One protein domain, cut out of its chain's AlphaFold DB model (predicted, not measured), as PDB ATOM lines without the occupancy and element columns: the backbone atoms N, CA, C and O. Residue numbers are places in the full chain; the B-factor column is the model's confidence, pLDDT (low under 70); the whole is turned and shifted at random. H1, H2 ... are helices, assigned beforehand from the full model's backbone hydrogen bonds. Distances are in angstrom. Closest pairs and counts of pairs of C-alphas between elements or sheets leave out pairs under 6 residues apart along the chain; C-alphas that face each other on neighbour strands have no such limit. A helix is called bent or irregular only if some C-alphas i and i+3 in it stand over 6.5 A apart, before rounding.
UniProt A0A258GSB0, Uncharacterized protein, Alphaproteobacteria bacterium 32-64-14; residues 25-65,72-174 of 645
ATOM      1  N   GLN A  25      37.631 -23.849 114.995       49.09
ATOM      2  CA  GLN A  25      37.226 -22.796 114.061       49.09
ATOM      3  C   GLN A  25      36.660 -23.484 112.808       49.09
ATOM      4  O   GLN A  25      37.367 -23.684 111.822       49.09
ATOM      5  N   SER A  26      35.414 -23.953 112.865       54.88
ATOM      6  CA  SER A  26      34.681 -24.385 111.692       54.88
ATOM      7  C   SER A  26      34.645 -23.159 110.803       54.88
ATOM      8  O   SER A  26      34.101 -22.126 111.197       54.88
ATOM      9  N   SER A  27      35.321 -23.246 109.661       77.00
ATOM     10  CA  SER A  27      35.274 -22.224 108.626       77.00
ATOM     11  C   SER A  27      33.812 -21.853 108.416       77.00
ATOM     12  O   SER A  27      33.013 -22.730 108.086       77.00
ATOM     13  N   TRP A  28      33.474 -20.592 108.684       91.44
ATOM     14  CA  TRP A  28      32.154 -20.045 108.410       91.44
ATOM     15  C   TRP A  28      31.764 -20.436 106.983       91.44
ATOM     16  O   TRP A  28      32.540 -20.214 106.051       91.44
ATOM     17  N   VAL A  29      30.635 -21.123 106.830       94.00
ATOM     18  CA  VAL A  29      30.249 -21.694 105.541       94.00
ATOM     19  C   VAL A  29      29.755 -20.583 104.623       94.00
ATOM     20  O   VAL A  29      29.015 -19.698 105.046       94.00
ATOM     21  N   THR A  30      30.182 -20.641 103.365       92.88
ATOM     22  CA  THR A  30      29.715 -19.748 102.305       92.88
ATOM     23  C   THR A  30      28.630 -20.458 101.505       92.88
ATOM     24  O   THR A  30      28.881 -21.518 100.937       92.88
ATOM     25  N   VAL A  31      27.445 -19.863 101.449       92.19
ATOM     26  CA  VAL A  31      26.368 -20.222 100.529       92.19
ATOM     27  C   VAL A  31      26.761 -19.782  99.125       92.19
ATOM     28  O   VAL A  31      27.058 -18.611  98.867       92.19
ATOM     29  N   THR A  32      26.794 -20.751  98.220       94.00
ATOM     30  CA  THR A  32      27.114 -20.564  96.808       94.00
ATOM     31  C   THR A  32      25.845 -20.449  95.969       94.00
ATOM     32  O   THR A  32      24.748 -20.795  96.404       94.00
ATOM     33  N   HIS A  33      26.007 -20.030  94.713       94.12
ATOM     34  CA  HIS A  33      24.915 -20.017  93.735       94.12
ATOM     35  C   HIS A  33      24.221 -21.382  93.613       94.12
ATOM     36  O   HIS A  33      23.003 -21.448  93.512       94.12
ATOM     37  N   ALA A  34      24.985 -22.479  93.680       94.44
ATOM     38  CA  ALA A  34      24.448 -23.834  93.595       94.44
ATOM     39  C   ALA A  34      23.578 -24.200  94.808       94.44
ATOM     40  O   ALA A  34      22.561 -24.869  94.637       94.44
ATOM     41  N   ASP A  35      23.950 -23.737  96.003       91.75
ATOM     42  CA  ASP A  35      23.209 -24.018  97.236       91.75
ATOM     43  C   ASP A  35      21.840 -23.331  97.224       91.75
ATOM     44  O   ASP A  35      20.843 -23.923  97.629       91.75
ATOM     45  N   VAL A  36      21.768 -22.112  96.681       93.44
ATOM     46  CA  VAL A  36      20.517 -21.345  96.613       93.44
ATOM     47  C   VAL A  36      19.609 -21.752  95.448       93.44
ATOM     48  O   VAL A  36      18.434 -21.394  95.441       93.44
ATOM     49  N   GLN A  37      20.090 -22.547  94.479       96.00
ATOM     50  CA  GLN A  37      19.245 -23.035  93.374       96.00
ATOM     51  C   GLN A  37      18.017 -23.805  93.869       96.00
ATOM     52  O   GLN A  37      16.973 -23.777  93.213       96.00
ATOM     53  N   ILE A  38      18.110 -24.467  95.027       95.12
ATOM     54  CA  ILE A  38      16.979 -25.182  95.632       95.12
ATOM     55  C   ILE A  38      15.810 -24.243  95.980       95.12
ATOM     56  O   ILE A  38      14.654 -24.661  95.947       95.12
ATOM     57  N   CYS A  39      16.105 -22.966  96.226       96.56
ATOM     58  CA  CYS A  39      15.151 -21.926  96.600       96.56
ATOM     59  C   CYS A  39      14.581 -21.158  95.400       96.56
ATOM     60  O   CYS A  39      13.726 -20.289  95.574       96.56
ATOM     61  N   ARG A  40      14.981 -21.504  94.165       96.94
ATOM     62  CA  ARG A  40      14.526 -20.845  92.929       96.94
ATOM     63  C   ARG A  40      13.002 -20.658  92.836       96.94
ATOM     64  O   ARG A  40      12.597 -19.581  92.410       96.94
ATOM     65  N   PRO A  41      12.133 -21.624  93.205       96.38
ATOM     66  CA  PRO A  41      10.685 -21.408  93.139       96.38
ATOM     67  C   PRO A  41      10.194 -20.260  94.030       96.38
ATOM     68  O   PRO A  41       9.244 -19.581  93.659       96.38
ATOM     69  N   ILE A  42      10.849 -20.043  95.173       96.12
ATOM     70  CA  ILE A  42      10.521 -18.978  96.124       96.12
ATOM     71  C   ILE A  42      11.046 -17.645  95.602       96.12
ATOM     72  O   ILE A  42      10.290 -16.683  95.518       96.12
ATOM     73  N   PHE A  43      12.303 -17.609  95.147       95.50
ATOM     74  CA  PHE A  43      12.881 -16.394  94.567       95.50
ATOM     75  C   PHE A  43      12.130 -15.927  93.333       95.50
ATOM     76  O   PHE A  43      11.934 -14.735  93.165       95.50
ATOM     77  N   LYS A  44      11.650 -16.855  92.501       96.62
ATOM     78  CA  LYS A  44      10.814 -16.522  91.352       96.62
ATOM     79  C   LYS A  44       9.558 -15.756  91.760       96.62
ATOM     80  O   LYS A  44       9.162 -14.824  91.067       96.62
ATOM     81  N   GLU A  45       8.926 -16.152  92.863       96.44
ATOM     82  CA  GLU A  45       7.740 -15.453  93.345       96.44
ATOM     83  C   GLU A  45       8.088 -14.106  93.978       96.44
ATOM     84  O   GLU A  45       7.467 -13.102  93.633       96.44
ATOM     85  N   ALA A  46       9.113 -14.054  94.832       95.12
ATOM     86  CA  ALA A  46       9.580 -12.801  95.425       95.12
ATOM     87  C   ALA A  46       9.985 -11.785  94.341       95.12
ATOM     88  O   ALA A  46       9.554 -10.636  94.368       95.12
ATOM     89  N   HIS A  47      10.721 -12.228  93.323       96.06
ATOM     90  CA  HIS A  47      11.137 -11.404  92.193       96.06
ATOM     91  C   HIS A  47       9.942 -10.924  91.354       96.06
ATOM     92  O   HIS A  47       9.900  -9.767  90.936       96.06
ATOM     93  N   ARG A  48       8.924 -11.773  91.139       97.19
ATOM     94  CA  ARG A  48       7.664 -11.363  90.490       97.19
ATOM     95  C   ARG A  48       6.959 -10.264  91.293       97.19
ATOM     96  O   ARG A  48       6.548  -9.266  90.705       97.19
ATOM     97  N   LEU A  49       6.833 -10.439  92.608       95.75
ATOM     98  CA  LEU A  49       6.182  -9.479  93.506       95.75
ATOM     99  C   LEU A  49       6.953  -8.155  93.592       95.75
ATOM    100  O   LEU A  49       6.337  -7.094  93.618       95.75
ATOM    101  N   GLU A  50       8.286  -8.195  93.549       94.56
ATOM    102  CA  GLU A  50       9.114  -6.990  93.460       94.56
ATOM    103  C   GLU A  50       8.827  -6.208  92.174       94.56
ATOM    104  O   GLU A  50       8.609  -4.998  92.190       94.56
ATOM    105  N   GLN A  51       8.779  -6.907  91.037       96.00
ATOM    106  CA  GLN A  51       8.474  -6.284  89.754       96.00
ATOM    107  C   GLN A  51       7.077  -5.653  89.746       96.00
ATOM    108  O   GLN A  51       6.891  -4.607  89.124       96.00
ATOM    109  N   GLU A  52       6.103  -6.264  90.425       96.00
ATOM    110  CA  GLU A  52       4.759  -5.703  90.607       96.00
ATOM    111  C   GLU A  52       4.763  -4.472  91.514       96.00
ATOM    112  O   GLU A  52       4.150  -3.465  91.161       96.00
ATOM    113  N   LEU A  53       5.514  -4.502  92.618       93.50
ATOM    114  CA  LEU A  53       5.700  -3.350  93.501       93.50
ATOM    115  C   LEU A  53       6.339  -2.168  92.759       93.50
ATOM    116  O   LEU A  53       5.864  -1.039  92.858       93.50
ATOM    117  N   LEU A  54       7.395  -2.415  91.980       93.25
ATOM    118  CA  LEU A  54       8.068  -1.388  91.181       93.25
ATOM    119  C   LEU A  54       7.147  -0.814  90.100       93.25
ATOM    120  O   LEU A  54       7.167   0.393  89.855       93.25
ATOM    121  N   LEU A  55       6.330  -1.654  89.456       94.75
ATOM    122  CA  LEU A  55       5.310  -1.196  88.512       94.75
ATOM    123  C   LEU A  55       4.280  -0.292  89.192       94.75
ATOM    124  O   LEU A  55       4.005   0.786  88.675       94.75
ATOM    125  N   ASP A  56       3.757  -0.690  90.352       92.06
ATOM    126  CA  ASP A  56       2.790   0.109  91.105       92.06
ATOM    127  C   ASP A  56       3.395   1.446  91.565       92.06
ATOM    128  O   ASP A  56       2.770   2.496  91.427       92.06
ATOM    129  N   GLN A  57       4.660   1.459  92.000       89.12
ATOM    130  CA  GLN A  57       5.382   2.700  92.307       89.12
ATOM    131  C   GLN A  57       5.535   3.608  91.082       89.12
ATOM    132  O   GLN A  57       5.369   4.826  91.194       89.12
ATOM    133  N   ILE A  58       5.830   3.039  89.910       91.19
ATOM    134  CA  ILE A  58       5.885   3.791  88.652       91.19
ATOM    135  C   ILE A  58       4.496   4.348  88.318       91.19
ATOM    136  O   ILE A  58       4.376   5.530  87.998       91.19
ATOM    137  N   ASP A  59       3.441   3.547  88.420       89.00
ATOM    138  CA  ASP A  59       2.083   3.968  88.075       89.00
ATOM    139  C   ASP A  59       1.560   5.042  89.039       89.00
ATOM    140  O   ASP A  59       0.997   6.050  88.607       89.00
ATOM    141  N   GLN A  60       1.799   4.899  90.343       86.31
ATOM    142  CA  GLN A  60       1.352   5.861  91.349       86.31
ATOM    143  C   GLN A  60       2.213   7.127  91.396       86.31
ATOM    144  O   GLN A  60       1.669   8.232  91.518       86.31
ATOM    145  N   GLY A  61       3.537   6.972  91.333       80.81
ATOM    146  CA  GLY A  61       4.510   8.055  91.472       80.81
ATOM    147  C   GLY A  61       4.692   8.854  90.186       80.81
ATOM    148  O   GLY A  61       4.706  10.084  90.215       80.81
ATOM    149  N   CYS A  62       4.740   8.182  89.034       84.31
ATOM    150  CA  CYS A  62       5.018   8.842  87.758       84.31
ATOM    151  C   CYS A  62       3.774   9.432  87.089       84.31
ATOM    152  O   CYS A  62       3.912  10.300  86.226       84.31
ATOM    153  N   ALA A  63       2.562   9.013  87.471       76.19
ATOM    154  CA  ALA A  63       1.328   9.575  86.918       76.19
ATOM    155  C   ALA A  63       0.969  10.964  87.482       76.19
ATOM    156  O   ALA A  63       0.199  11.692  86.856       76.19
ATOM    157  N   ARG A  64       1.511  11.363  88.644       68.88
ATOM    158  CA  ARG A  64       1.135  12.614  89.344       68.88
ATOM    159  C   ARG A  64       2.048  13.814  89.052       68.88
ATOM    160  O   ARG A  64       1.936  14.831  89.727       68.88
ATOM    161  N   GLY A  65       2.958  13.684  88.086       60.34
ATOM    162  CA  GLY A  65       4.172  14.495  87.983       60.34
ATOM    163  C   GLY A  65       4.012  16.020  87.969       60.34
ATOM    164  O   GLY A  65       3.061  16.568  87.415       60.34
ATOM    165  N   ASP A  72      13.514  12.098  87.665       83.25
ATOM    166  CA  ASP A  72      14.746  11.342  87.908       83.25
ATOM    167  C   ASP A  72      14.458  10.049  88.682       83.25
ATOM    168  O   ASP A  72      14.938   8.983  88.293       83.25
ATOM    169  N   PHE A  73      13.601  10.112  89.712       85.19
ATOM    170  CA  PHE A  73      13.140   8.929  90.441       85.19
ATOM    171  C   PHE A  73      12.449   7.936  89.500       85.19
ATOM    172  O   PHE A  73      12.840   6.776  89.421       85.19
ATOM    173  N   CYS A  74      11.493   8.399  88.693       89.19
ATOM    174  CA  CYS A  74      10.803   7.559  87.716       89.19
ATOM    175  C   CYS A  74      11.727   6.965  86.648       89.19
ATOM    176  O   CYS A  74      11.484   5.849  86.186       89.19
ATOM    177  N   GLY A  75      12.755   7.704  86.220       89.75
ATOM    178  CA  GLY A  75      13.796   7.190  85.333       89.75
ATOM    179  C   GLY A  75      14.551   6.036  85.985       89.75
ATOM    180  O   GLY A  75      14.580   4.937  85.433       89.75
ATOM    181  N   ALA A  76      15.056   6.259  87.201       89.50
ATOM    182  CA  ALA A  76      15.788   5.260  87.970       89.50
ATOM    183  C   ALA A  76      14.947   4.006  88.264       89.50
ATOM    184  O   ALA A  76      15.416   2.897  88.019       89.50
ATOM    185  N   THR A  77      13.690   4.147  88.702       90.62
ATOM    186  CA  THR A  77      12.805   3.004  88.989       90.62
ATOM    187  C   THR A  77      12.483   2.199  87.727       90.62
ATOM    188  O   THR A  77      12.439   0.972  87.772       90.62
ATOM    189  N   ARG A  78      12.302   2.853  86.568       94.06
ATOM    190  CA  ARG A  78      12.100   2.151  85.283       94.06
ATOM    191  C   ARG A  78      13.348   1.408  84.830       94.06
ATOM    192  O   ARG A  78      13.229   0.284  84.341       94.06
ATOM    193  N   ASP A  79      14.517   2.025  84.971       93.75
ATOM    194  CA  ASP A  79      15.787   1.390  84.632       93.75
ATOM    195  C   ASP A  79      16.063   0.200  85.558       93.75
ATOM    196  O   ASP A  79      16.451  -0.865  85.075       93.75
ATOM    197  N   PHE A  80      15.755   0.329  86.851       92.19
ATOM    198  CA  PHE A  80      15.837  -0.758  87.823       92.19
ATOM    199  C   PHE A  80      14.872  -1.905  87.487       92.19
ATOM    200  O   PHE A  80      15.306  -3.045  87.345       92.19
ATOM    201  N   LEU A  81      13.594  -1.608  87.216       94.94
ATOM    202  CA  LEU A  81      12.611  -2.607  86.780       94.94
ATOM    203  C   LEU A  81      13.047  -3.322  85.488       94.94
ATOM    204  O   LEU A  81      12.840  -4.525  85.316       94.94
ATOM    205  N   LYS A  82      13.645  -2.590  84.543       96.19
ATOM    206  CA  LYS A  82      14.162  -3.171  83.301       96.19
ATOM    207  C   LYS A  82      15.362  -4.082  83.563       96.19
ATOM    208  O   LYS A  82      15.444  -5.138  82.939       96.19
ATOM    209  N   ALA A  83      16.275  -3.673  84.442       93.81
ATOM    210  CA  ALA A  83      17.439  -4.462  84.818       93.81
ATOM    211  C   ALA A  83      17.018  -5.755  85.525       93.81
ATOM    212  O   ALA A  83      17.422  -6.829  85.089       93.81
ATOM    213  N   THR A  84      16.139  -5.665  86.528       93.81
ATOM    214  CA  THR A  84      15.703  -6.832  87.307       93.81
ATOM    215  C   THR A  84      14.947  -7.847  86.449       93.81
ATOM    216  O   THR A  84      15.246  -9.033  86.485       93.81
ATOM    217  N   ARG A  85      14.075  -7.401  85.530       96.19
ATOM    218  CA  ARG A  85      13.376  -8.292  84.578       96.19
ATOM    219  C   ARG A  85      14.296  -9.109  83.674       96.19
ATOM    220  O   ARG A  85      13.853 -10.106  83.108       96.19
ATOM    221  N   ALA A  86      15.523  -8.646  83.461       95.50
ATOM    222  CA  ALA A  86      16.509  -9.344  82.649       95.50
ATOM    223  C   ALA A  86      17.370 -10.327  83.464       95.50
ATOM    224  O   ALA A  86      18.129 -11.085  82.861       95.50
ATOM    225  N   MET A  87      17.277 -10.308  84.797       96.25
ATOM    226  CA  MET A  87      18.037 -11.185  85.687       96.25
ATOM    227  C   MET A  87      17.343 -12.540  85.854       96.25
ATOM    228  O   MET A  87      16.115 -12.633  85.867       96.25
ATOM    229  N   ASP A  88      18.143 -13.597  85.997       97.12
ATOM    230  CA  ASP A  88      17.656 -14.875  86.513       97.12
ATOM    231  C   ASP A  88      17.200 -14.700  87.967       97.12
ATOM    232  O   ASP A  88      17.829 -13.956  88.713       97.12
ATOM    233  N   ASP A  89      16.153 -15.407  88.397       96.38
ATOM    234  CA  ASP A  89      15.601 -15.261  89.757       96.38
ATOM    235  C   ASP A  89      16.645 -15.516  90.854       96.38
ATOM    236  O   ASP A  89      16.609 -14.898  91.917       96.38
ATOM    237  N   VAL A  90      17.602 -16.413  90.596       95.69
ATOM    238  CA  VAL A  90      18.695 -16.672  91.534       95.69
ATOM    239  C   VAL A  90      19.745 -15.568  91.470       95.69
ATOM    240  O   VAL A  90      20.223 -15.144  92.513       95.69
ATOM    241  N   ASP A  91      20.092 -15.075  90.279       94.62
ATOM    242  CA  ASP A  91      21.051 -13.971  90.135       94.62
ATOM    243  C   ASP A  91      20.524 -12.687  90.783       94.62
ATOM    244  O   ASP A  91      21.271 -12.007  91.480       94.62
ATOM    245  N   TRP A  92      19.232 -12.398  90.608       94.25
ATOM    246  CA  TRP A  92      18.531 -11.307  91.279       94.25
ATOM    247  C   TRP A  92      18.668 -11.410  92.798       94.25
ATOM    248  O   TRP A  92      19.127 -10.470  93.443       94.25
ATOM    249  N   PHE A  93      18.350 -12.577  93.365       91.31
ATOM    250  CA  PHE A  93      18.454 -12.781  94.807       91.31
ATOM    251  C   PHE A  93      19.908 -12.676  95.296       91.31
ATOM    252  O   PHE A  93      20.188 -12.099  96.345       91.31
ATOM    253  N   MET A  94      20.861 -13.214  94.528       89.38
ATOM    254  CA  MET A  94      22.287 -13.159  94.863       89.38
ATOM    255  C   MET A  94      22.854 -11.733  94.836       89.38
ATOM    256  O   MET A  94      23.857 -11.485  95.501       89.38
ATOM    257  N   LEU A  95      22.216 -10.820  94.096       88.12
ATOM    258  CA  LEU A  95      22.501  -9.382  94.054       88.12
ATOM    259  C   LEU A  95      21.641  -8.564  95.038       88.12
ATOM    260  O   LEU A  95      21.711  -7.333  95.008       88.12
ATOM    261  N   GLY A  96      20.818  -9.228  95.862       78.75
ATOM    262  CA  GLY A  96      19.897  -8.612  96.819       78.75
ATOM    263  C   GLY A  96      20.571  -7.616  97.767       78.75
ATOM    264  O   GLY A  96      21.789  -7.623  97.940       78.75
ATOM    265  N   ASN A  97      19.763  -6.726  98.355       66.44
ATOM    266  CA  ASN A  97      20.227  -5.537  99.074       66.44
ATOM    267  C   ASN A  97      21.213  -5.883 100.208       66.44
ATOM    268  O   ASN A  97      20.833  -6.344 101.282       66.44
ATOM    269  N   GLU A  98      22.498  -5.620  99.959       61.50
ATOM    270  CA  GLU A  98      23.607  -5.956 100.855       61.50
ATOM    271  C   GLU A  98      23.688  -5.055 102.101       61.50
ATOM    272  O   GLU A  98      24.447  -5.349 103.028       61.50
ATOM    273  N   THR A  99      22.937  -3.949 102.144       53.25
ATOM    274  CA  THR A  99      23.081  -2.917 103.176       53.25
ATOM    275  C   THR A  99      21.823  -2.753 104.022       53.25
ATOM    276  O   THR A  99      20.972  -1.925 103.739       53.25
ATOM    277  N   CYS A 100      21.775  -3.461 105.155       59.47
ATOM    278  CA  CYS A 100      20.777  -3.287 106.224       59.47
ATOM    279  C   CYS A 100      20.872  -1.961 107.003       59.47
ATOM    280  O   CYS A 100      20.250  -1.809 108.054       59.47
ATOM    281  N   SER A 101      21.744  -1.041 106.588       47.56
ATOM    282  CA  SER A 101      22.104   0.141 107.372       47.56
ATOM    283  C   SER A 101      21.381   1.413 106.943       47.56
ATOM    284  O   SER A 101      21.427   2.402 107.681       47.56
ATOM    285  N   ASP A 102      20.701   1.407 105.797       43.41
ATOM    286  CA  ASP A 102      19.795   2.482 105.436       43.41
ATOM    287  C   ASP A 102      18.398   2.154 105.962       43.41
ATOM    288  O   ASP A 102      17.940   1.021 105.967       43.41
ATOM    289  N   SER A 103      17.697   3.148 106.487       44.25
ATOM    290  CA  SER A 103      16.319   3.025 106.967       44.25
ATOM    291  C   SER A 103      15.316   2.799 105.822       44.25
ATOM    292  O   SER A 103      14.231   3.386 105.831       44.25
ATOM    293  N   SER A 104      15.702   2.055 104.782       54.44
ATOM    294  CA  SER A 104      14.850   1.719 103.658       54.44
ATOM    295  C   SER A 104      13.787   0.728 104.128       54.44
ATOM    296  O   SER A 104      14.028  -0.149 104.952       54.44
ATOM    297  N   ALA A 105      12.564   0.879 103.624       55.78
ATOM    298  CA  ALA A 105      11.470  -0.053 103.902       55.78
ATOM    299  C   ALA A 105      11.664  -1.417 103.201       55.78
ATOM    300  O   ALA A 105      10.724  -2.205 103.128       55.78
ATOM    301  N   TYR A 106      12.850  -1.669 102.637       64.38
ATOM    302  CA  TYR A 106      13.180  -2.895 101.932       64.38
ATOM    303  C   TYR A 106      13.730  -3.920 102.928       64.38
ATOM    304  O   TYR A 106      14.637  -3.585 103.692       64.38
ATOM    305  N   PRO A 107      13.209  -5.157 102.948       67.94
ATOM    306  CA  PRO A 107      13.752  -6.198 103.805       67.94
ATOM    307  C   PRO A 107      15.208  -6.485 103.429       67.94
ATOM    308  O   PRO A 107      15.582  -6.453 102.255       67.94
ATOM    309  N   CYS A 108      16.028  -6.779 104.434       80.56
ATOM    310  CA  CYS A 108      17.348  -7.347 104.209       80.56
ATOM    311  C   CYS A 108      17.189  -8.785 103.737       80.56
ATOM    312  O   CYS A 108      16.797  -9.620 104.542       80.56
ATOM    313  N   PHE A 109      17.526  -9.066 102.485       84.88
ATOM    314  CA  PHE A 109      17.592 -10.425 101.960       84.88
ATOM    315  C   PHE A 109      18.832 -10.558 101.085       84.88
ATOM    316  O   PHE A 109      19.282  -9.590 100.465       84.88
ATOM    317  N   GLY A 110      19.399 -11.758 101.030       87.00
ATOM    318  CA  GLY A 110      20.560 -12.015 100.184       87.00
ATOM    319  C   GLY A 110      21.613 -12.918 100.822       87.00
ATOM    320  O   GLY A 110      21.692 -13.062 102.044       87.00
ATOM    321  N   PRO A 111      22.506 -13.503 100.005       86.69
ATOM    322  CA  PRO A 111      23.567 -14.392 100.476       86.69
ATOM    323  C   PRO A 111      24.594 -13.683 101.370       86.69
ATOM    324  O   PRO A 111      25.291 -14.345 102.134       86.69
ATOM    325  N   SER A 112      24.717 -12.354 101.299       85.62
ATOM    326  CA  SER A 112      25.662 -11.567 102.104       85.62
ATOM    327  C   SER A 112      25.403 -11.704 103.610       85.62
ATOM    328  O   SER A 112      26.359 -11.865 104.373       85.62
ATOM    329  N   VAL A 113      24.131 -11.769 104.023       88.75
ATOM    330  CA  VAL A 113      23.699 -11.994 105.417       88.75
ATOM    331  C   VAL A 113      24.293 -13.289 105.984       88.75
ATOM    332  O   VAL A 113      24.734 -13.337 107.141       88.75
ATOM    333  N   TYR A 114      24.353 -14.316 105.136       92.31
ATOM    334  CA  TYR A 114      24.832 -15.660 105.447       92.31
ATOM    335  C   TYR A 114      26.338 -15.826 105.245       92.31
ATOM    336  O   TYR A 114      26.974 -16.613 105.943       92.31
ATOM    337  N   ASN A 115      26.924 -15.090 104.301       92.25
ATOM    338  CA  ASN A 115      28.319 -15.235 103.894       92.25
ATOM    339  C   ASN A 115      29.280 -14.338 104.676       92.25
ATOM    340  O   ASN A 115      30.489 -14.569 104.619       92.25
ATOM    341  N   GLN A 116      28.775 -13.348 105.416       88.56
ATOM    342  CA  GLN A 116      29.600 -12.504 106.272       88.56
ATOM    343  C   GLN A 116      30.233 -13.342 107.397       88.56
ATOM    344  O   GLN A 116      29.502 -13.866 108.238       88.56
ATOM    345  N   PRO A 117      31.573 -13.466 107.463       88.88
ATOM    346  CA  PRO A 117      32.223 -14.256 108.502       88.88
ATOM    347  C   PRO A 117      31.933 -13.684 109.891       88.88
ATOM    348  O   PRO A 117      32.235 -12.522 110.163       88.88
ATOM    349  N   ARG A 118      31.398 -14.517 110.788       88.94
ATOM    350  CA  ARG A 118      31.150 -14.158 112.193       88.94
ATOM    351  C   ARG A 118      32.045 -14.978 113.114       88.94
ATOM    352  O   ARG A 118      32.456 -16.089 112.782       88.94
ATOM    353  N   THR A 119      32.356 -14.440 114.293       86.62
ATOM    354  CA  THR A 119      33.182 -15.133 115.297       86.62
ATOM    355  C   THR A 119      32.602 -14.992 116.705       86.62
ATOM    356  O   THR A 119      31.749 -14.142 116.970       86.62
ATOM    357  N   GLY A 120      33.044 -15.855 117.624       86.06
ATOM    358  CA  GLY A 120      32.672 -15.786 119.039       86.06
ATOM    359  C   GLY A 120      31.163 -15.896 119.286       86.06
ATOM    360  O   GLY A 120      30.484 -16.739 118.702       86.06
ATOM    361  N   ARG A 121      30.638 -15.038 120.170       75.50
ATOM    362  CA  ARG A 121      29.207 -15.011 120.529       75.50
ATOM    363  C   ARG A 121      28.307 -14.616 119.362       75.50
ATOM    364  O   ARG A 121      27.172 -15.076 119.292       75.50
ATOM    365  N   ASP A 122      28.809 -13.801 118.442       79.56
ATOM    366  CA  ASP A 122      28.023 -13.363 117.294       79.56
ATOM    367  C   ASP A 122      27.765 -14.507 116.307       79.56
ATOM    368  O   ASP A 122      26.631 -14.720 115.881       79.56
ATOM    369  N   ALA A 123      28.784 -15.338 116.060       87.38
ATOM    370  CA  ALA A 123      28.628 -16.580 115.305       87.38
ATOM    371  C   ALA A 123      27.598 -17.519 115.946       87.38
ATOM    372  O   ALA A 123      26.763 -18.080 115.246       87.38
ATOM    373  N   GLN A 124      27.630 -17.677 117.274       84.56
ATOM    374  CA  GLN A 124      26.689 -18.549 117.990       84.56
ATOM    375  C   GLN A 124      25.240 -18.066 117.870       84.56
ATOM    376  O   GLN A 124      24.356 -18.884 117.620       84.56
ATOM    377  N   ARG A 125      25.001 -16.754 118.008       86.94
ATOM    378  CA  ARG A 125      23.664 -16.163 117.825       86.94
ATOM    379  C   ARG A 125      23.159 -16.356 116.401       86.94
ATOM    380  O   ARG A 125      22.043 -16.819 116.221       86.94
ATOM    381  N   ALA A 126      24.003 -16.082 115.411       90.44
ATOM    382  CA  ALA A 126      23.660 -16.259 114.005       90.44
ATOM    383  C   ALA A 126      23.354 -17.724 113.655       90.44
ATOM    384  O   ALA A 126      22.353 -18.003 113.009       90.44
ATOM    385  N   ILE A 127      24.157 -18.678 114.143       93.81
ATOM    386  CA  ILE A 127      23.893 -20.115 113.967       93.81
ATOM    387  C   ILE A 127      22.552 -20.510 114.598       93.81
ATOM    388  O   ILE A 127      21.809 -21.291 114.006       93.81
ATOM    389  N   ALA A 128      22.247 -20.010 115.800       92.00
ATOM    390  CA  ALA A 128      20.978 -20.288 116.467       92.00
ATOM    391  C   ALA A 128      19.792 -19.723 115.672       92.00
ATOM    392  O   ALA A 128      18.851 -20.465 115.402       92.00
ATOM    393  N   GLN A 129      19.893 -18.468 115.229       93.81
ATOM    394  CA  GLN A 129      18.895 -17.812 114.387       93.81
ATOM    395  C   GLN A 129      18.668 -18.581 113.077       93.81
ATOM    396  O   GLN A 129      17.539 -18.952 112.773       93.81
ATOM    397  N   PHE A 130      19.730 -18.906 112.332       95.38
ATOM    398  CA  PHE A 130      19.603 -19.638 111.068       95.38
ATOM    399  C   PHE A 130      19.012 -21.034 111.266       95.38
ATOM    400  O   PHE A 130      18.267 -21.511 110.418       95.38
ATOM    401  N   ARG A 131      19.290 -21.707 112.390       96.06
ATOM    402  CA  ARG A 131      18.653 -22.992 112.719       96.06
ATOM    403  C   ARG A 131      17.176 -22.852 113.062       96.06
ATOM    404  O   ARG A 131      16.393 -23.720 112.683       96.06
ATOM    405  N   GLU A 132      16.798 -21.792 113.767       94.94
ATOM    406  CA  GLU A 132      15.398 -21.485 114.054       94.94
ATOM    407  C   GLU A 132      14.625 -21.213 112.761       94.94
ATOM    408  O   GLU A 132      13.616 -21.870 112.503       94.94
ATOM    409  N   GLU A 133      15.142 -20.342 111.897       94.25
ATOM    410  CA  GLU A 133      14.566 -20.059 110.579       94.25
ATOM    411  C   GLU A 133      14.513 -21.315 109.701       94.25
ATOM    412  O   GLU A 133      13.478 -21.607 109.107       94.25
ATOM    413  N   ALA A 134      15.584 -22.118 109.679       95.44
ATOM    414  CA  ALA A 134      15.633 -23.368 108.925       95.44
ATOM    415  C   ALA A 134      14.610 -24.409 109.409       95.44
ATOM    416  O   ALA A 134      14.174 -25.261 108.633       95.44
ATOM    417  N   SER A 135      14.223 -24.364 110.688       95.25
ATOM    418  CA  SER A 135      13.195 -25.253 111.236       95.25
ATOM    419  C   SER A 135      11.791 -24.914 110.729       95.25
ATOM    420  O   SER A 135      10.898 -25.766 110.743       95.25
ATOM    421  N   GLN A 136      11.598 -23.687 110.245       94.50
ATOM    422  CA  GLN A 136      10.362 -23.249 109.624       94.50
ATOM    423  C   GLN A 136      10.382 -23.664 108.153       94.50
ATOM    424  O   GLN A 136      11.327 -23.400 107.410       94.50
ATOM    425  N   GLN A 137       9.334 -24.353 107.709       93.00
ATOM    426  CA  GLN A 137       9.220 -24.732 106.307       93.00
ATOM    427  C   GLN A 137       8.918 -23.486 105.473       93.00
ATOM    428  O   GLN A 137       7.819 -22.944 105.598       93.00
ATOM    429  N   ALA A 138       9.853 -23.104 104.602       92.38
ATOM    430  CA  ALA A 138       9.635 -22.044 103.632       92.38
ATOM    431  C   ALA A 138       8.441 -22.380 102.723       92.38
ATOM    432  O   ALA A 138       8.343 -23.495 102.189       92.38
ATOM    433  N   LYS A 139       7.502 -21.446 102.585       93.75
ATOM    434  CA  LYS A 139       6.268 -21.626 101.808       93.75
ATOM    435  C   LYS A 139       6.000 -20.390 100.975       93.75
ATOM    436  O   LYS A 139       6.261 -19.286 101.402       93.75
ATOM    437  N   VAL A 140       5.419 -20.598  99.802       91.12
ATOM    438  CA  VAL A 140       4.877 -19.516  98.982       91.12
ATOM    439  C   VAL A 140       3.363 -19.636  99.018       91.12
ATOM    440  O   VAL A 140       2.827 -20.703  98.700       91.12
ATOM    441  N   THR A 141       2.674 -18.570  99.410       92.94
ATOM    442  CA  THR A 141       1.214 -18.476  99.327       92.94
ATOM    443  C   THR A 141       0.817 -17.395  98.329       92.94
ATOM    444  O   THR A 141       1.588 -16.491  98.024       92.94
ATOM    445  N   ALA A 142      -0.382 -17.520  97.760       89.12
ATOM    446  CA  ALA A 142      -0.843 -16.632  96.691       89.12
ATOM    447  C   ALA A 142      -1.148 -15.195  97.163       89.12
ATOM    448  O   ALA A 142      -1.396 -14.326  96.333       89.12
ATOM    449  N   ASP A 143      -1.195 -14.973  98.475       92.44
ATOM    450  CA  ASP A 143      -1.536 -13.720  99.146       92.44
ATOM    451  C   ASP A 143      -0.333 -13.010  99.787       92.44
ATOM    452  O   ASP A 143      -0.524 -11.963 100.401       92.44
ATOM    453  N   MET A 144       0.884 -13.546  99.639       94.81
ATOM    454  CA  MET A 144       2.101 -12.898 100.136       94.81
ATOM    455  C   MET A 144       2.378 -11.590  99.400       94.81
ATOM    456  O   MET A 144       2.263 -11.515  98.173       94.81
ATOM    457  N   ASP A 145       2.795 -10.574 100.153       94.19
ATOM    458  CA  ASP A 145       3.447  -9.409  99.572       94.19
ATOM    459  C   ASP A 145       4.942  -9.682  99.320       94.19
ATOM    460  O   ASP A 145       5.470 -10.762  99.605       94.19
ATOM    461  N   PHE A 146       5.634  -8.707  98.732       92.94
ATOM    462  CA  PHE A 146       7.061  -8.827  98.444       92.94
ATOM    463  C   PHE A 146       7.904  -9.093  99.704       92.94
ATOM    464  O   PHE A 146       8.864  -9.861  99.641       92.94
ATOM    465  N   VAL A 147       7.550  -8.485 100.838       89.94
ATOM    466  CA  VAL A 147       8.310  -8.600 102.087       89.94
ATOM    467  C   VAL A 147       8.168 -10.001 102.664       89.94
ATOM    468  O   VAL A 147       9.173 -10.622 103.011       89.94
ATOM    469  N   ASP A 148       6.945 -10.526 102.689       91.69
ATOM    470  CA  ASP A 148       6.679 -11.893 103.125       91.69
ATOM    471  C   ASP A 148       7.386 -12.908 102.214       91.69
ATOM    472  O   ASP A 148       8.050 -13.825 102.698       91.69
ATOM    473  N   ALA A 149       7.328 -12.718 100.893       93.38
ATOM    474  CA  ALA A 149       7.995 -13.608  99.944       93.38
ATOM    475  C   ALA A 149       9.531 -13.564 100.056       93.38
ATOM    476  O   ALA A 149      10.185 -14.604  99.940       93.38
ATOM    477  N   ALA A 150      10.118 -12.389 100.308       90.88
ATOM    478  CA  ALA A 150      11.551 -12.245 100.565       90.88
ATOM    479  C   ALA A 150      11.965 -12.968 101.857       90.88
ATOM    480  O   ALA A 150      12.944 -13.718 101.847       90.88
ATOM    481  N   ALA A 151      11.173 -12.844 102.928       91.00
ATOM    482  CA  ALA A 151      11.411 -13.544 104.190       91.00
ATOM    483  C   ALA A 151      11.339 -15.077 104.041       91.00
ATOM    484  O   ALA A 151      12.118 -15.809 104.653       91.00
ATOM    485  N   GLU A 152      10.436 -15.593 103.203       95.06
ATOM    486  CA  GLU A 152      10.395 -17.023 102.857       95.06
ATOM    487  C   GLU A 152      11.629 -17.451 102.041       95.06
ATOM    488  O   GLU A 152      12.115 -18.579 102.186       95.06
ATOM    489  N   GLY A 153      12.172 -16.546 101.220       94.00
ATOM    490  CA  GLY A 153      13.450 -16.719 100.528       94.00
ATOM    491  C   GLY A 153      14.612 -16.902 101.504       94.00
ATOM    492  O   GLY A 153      15.356 -17.879 101.388       94.00
ATOM    493  N   ASP A 154      14.712 -16.032 102.509       91.94
ATOM    494  CA  ASP A 154      15.723 -16.131 103.566       91.94
ATOM    495  C   ASP A 154      15.569 -17.423 104.373       91.94
ATOM    496  O   ASP A 154      16.535 -18.166 104.532       91.94
ATOM    497  N   ARG A 155      14.351 -17.805 104.781       94.62
ATOM    498  CA  ARG A 155      14.131 -19.100 105.462       94.62
ATOM    499  C   ARG A 155      14.651 -20.278 104.644       94.62
ATOM    500  O   ARG A 155      15.268 -21.189 105.196       94.62
ATOM    501  N   CYS A 156      14.431 -20.272 103.330       96.50
ATOM    502  CA  CYS A 156      14.950 -21.316 102.452       96.50
ATOM    503  C   CYS A 156      16.487 -21.321 102.389       96.50
ATOM    504  O   CYS A 156      17.106 -22.388 102.400       96.50
ATOM    505  N   ILE A 157      17.128 -20.153 102.394       95.38
ATOM    506  CA  ILE A 157      18.592 -20.074 102.450       95.38
ATOM    507  C   ILE A 157      19.118 -20.506 103.805       95.38
ATOM    508  O   ILE A 157      20.114 -21.222 103.844       95.38
ATOM    509  N   SER A 158      18.446 -20.164 104.900       95.38
ATOM    510  CA  SER A 158      18.782 -20.660 106.233       95.38
ATOM    511  C   SER A 158      18.777 -22.193 106.250       95.38
ATOM    512  O   SER A 158      19.712 -22.798 106.776       95.38
ATOM    513  N   GLN A 159      17.820 -22.846 105.575       95.81
ATOM    514  CA  GLN A 159      17.828 -24.305 105.388       95.81
ATOM    515  C   GLN A 159      19.059 -24.794 104.610       95.81
ATOM    516  O   GLN A 159      19.720 -25.740 105.048       95.81
ATOM    517  N   ALA A 160      19.392 -24.156 103.484       94.56
ATOM    518  CA  ALA A 160      20.562 -24.514 102.679       94.56
ATOM    519  C   ALA A 160      21.882 -24.297 103.447       94.56
ATOM    520  O   ALA A 160      22.744 -25.176 103.472       94.56
ATOM    521  N   TRP A 161      22.018 -23.163 104.137       95.56
ATOM    522  CA  TRP A 161      23.182 -22.812 104.945       95.56
ATOM    523  C   TRP A 161      23.377 -23.803 106.093       95.56
ATOM    524  O   TRP A 161      24.478 -24.327 106.263       95.56
ATOM    525  N   VAL A 162      22.313 -24.119 106.846       95.44
ATOM    526  CA  VAL A 162      22.365 -25.077 107.964       95.44
ATOM    527  C   VAL A 162      22.725 -26.476 107.471       95.44
ATOM    528  O   VAL A 162      23.561 -27.130 108.092       95.44
ATOM    529  N   ALA A 163      22.180 -26.916 106.333       94.19
ATOM    530  CA  ALA A 163      22.543 -28.202 105.739       94.19
ATOM    531  C   ALA A 163      24.044 -28.273 105.396       94.19
ATOM    532  O   ALA A 163      24.711 -29.257 105.729       94.19
ATOM    533  N   THR A 164      24.599 -27.218 104.792       92.25
ATOM    534  CA  THR A 164      26.029 -27.154 104.455       92.25
ATOM    535  C   THR A 164      26.906 -27.036 105.707       92.25
ATOM    536  O   THR A 164      27.951 -27.688 105.795       92.25
ATOM    537  N   TYR A 165      26.468 -26.272 106.710       93.75
ATOM    538  CA  TYR A 165      27.130 -26.154 108.010       93.75
ATOM    539  C   TYR A 165      27.198 -27.496 108.751       93.75
ATOM    540  O   TYR A 165      28.278 -27.918 109.175       93.75
ATOM    541  N   ASP A 166      26.078 -28.212 108.851       93.12
ATOM    542  CA  ASP A 166      26.011 -29.507 109.530       93.12
ATOM    543  C   ASP A 166      26.801 -30.589 108.768       93.12
ATOM    544  O   ASP A 166      27.467 -31.420 109.391       93.12
ATOM    545  N   ALA A 167      26.825 -30.548 107.429       90.31
ATOM    546  CA  ALA A 167      27.669 -31.426 106.617       90.31
ATOM    547  C   ALA A 167      29.171 -31.179 106.862       90.31
ATOM    548  O   ALA A 167      29.944 -32.133 107.023       90.31
ATOM    549  N   ALA A 168      29.588 -29.912 106.946       89.56
ATOM    550  CA  ALA A 168      30.966 -29.542 107.267       89.56
ATOM    551  C   ALA A 168      31.357 -29.982 108.692       89.56
ATOM    552  O   ALA A 168      32.439 -30.545 108.897       89.56
ATOM    553  N   ALA A 169      30.458 -29.801 109.666       87.00
ATOM    554  CA  ALA A 169      30.663 -30.213 111.053       87.00
ATOM    555  C   ALA A 169      30.730 -31.747 111.210       87.00
ATOM    556  O   ALA A 169      31.626 -32.272 111.881       87.00
ATOM    557  N   GLY A 170      29.838 -32.487 110.542       80.25
ATOM    558  CA  GLY A 170      29.817 -33.953 110.552       80.25
ATOM    559  C   GLY A 170      31.043 -34.578 109.878       80.25
ATOM    560  O   GLY A 170      31.599 -35.563 110.374       80.25
ATOM    561  N   GLY A 171      31.536 -33.972 108.791       72.06
ATOM    562  CA  GLY A 171      32.766 -34.397 108.116       72.06
ATOM    563  C   GLY A 171      34.025 -34.231 108.978       72.06
ATOM    564  O   GLY A 171      34.934 -35.067 108.918       72.06
ATOM    565  N   ALA A 172      34.069 -33.196 109.821       63.69
ATOM    566  CA  ALA A 172      35.146 -33.008 110.791       63.69
ATOM    567  C   ALA A 172      35.122 -34.093 111.884       63.69
ATOM    568  O   ALA A 172      36.167 -34.668 112.203       63.69
ATOM    569  N   ALA A 173      33.936 -34.447 112.390       48.59
ATOM    570  CA  ALA A 173      33.767 -35.510 113.383       48.59
ATOM    571  C   ALA A 173      34.146 -36.905 112.837       48.59
ATOM    572  O   ALA A 173      34.810 -37.685 113.524       48.59
ATOM    573  N   GLY A 174      33.805 -37.203 111.576       43.78
ATOM    574  CA  GLY A 174      34.155 -38.470 110.920       43.78
ATOM    575  C   GLY A 174      35.660 -38.656 110.679       43.78
ATOM    576  O   GLY A 174      36.191 -39.751 110.875       43.78
TER     577      GLY A 174
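What this domain is: This is residues 25 to 65 and 72 to 174 of the 645 residues of an uncharacterized protein of Alphaproteobacteria bacterium 32-64-14 (UniProt A0A258GSB0). Two long helices, H1 and H6, run side by side in opposite ways and overlap for part of their lengths, making a long rod. H2 folds back along the last part of H1, H5 crosses H6, and the short H3 and H4 lie near the middle, joined by a long loop. The printed part has 144 residues with six named helices, H1 to H6 in chain order, and no named strand: all helix. It is only just compact, close to loose, with a radius of gyration of the C-alphas of 17.1 A and spans of 63 by 30 by 23 A.

How they stand to each other: H1, residues 33 to 62, has a kink of 77 degrees near residue 40 and is irregular, with C-alphas 38 and 41 7.8 A apart. It touches H6, residues 146 to 174, at a shallow tilt of 19 degrees, opposite ways; their closest C-alphas, of Ala 46 and Ala 149, are 4.9 A apart. With residues 51 to 62 alone H1 touches H2, residues 72 to 85, at a shallow tilt of 31 degrees, opposite ways, closest at C-alphas of Cys 62 and Cys 74, 5.9 A. With residues 33 to 47 alone it touches H3, residues 89 to 94, about perpendicular at 84 degrees, closest at C-alphas of Lys 44 and Asp 89, 5.2 A. With residues 155 to 162 alone H6 touches H5, residues 120 to 135, at a steep tilt of 66 degrees, closest at C-alphas of Ala 134 and Gln 159, 4.3 A. H4, residues 111 to 115, only just touches H6, with 3 pairs of C-alphas within 8 A, the closest those of Tyr 114 and Trp 161, 7.4 A. H2 and H6 are apart. Every O i to N i+4 pair is within hydrogen-bond range in H2, H3, H4, H5 and H6, and 20 of 26 are in H1.

Where its parts are: H1 begins at C-alpha 33 (24.915, -20.017, 93.735) and measures 35.6 A. H6 measures 42.1 A and ends at C-alpha 174 (34.155, -38.470, 110.920). H5 measures 23.0 A and H2 20.0 A; H3 and H4 are short.

The domain as a whole: The C-alphas farthest apart, of Gly 65 and Gly 174, are 65.0 A apart. Residues 66 to 71 are cut out, with 11.0 A between C-alphas 65 and 72. The link H3 to H4 is long. pLDDT is under 70 at residues 25 to 26, 64 to 65, 97 to 107 and 172 to 174.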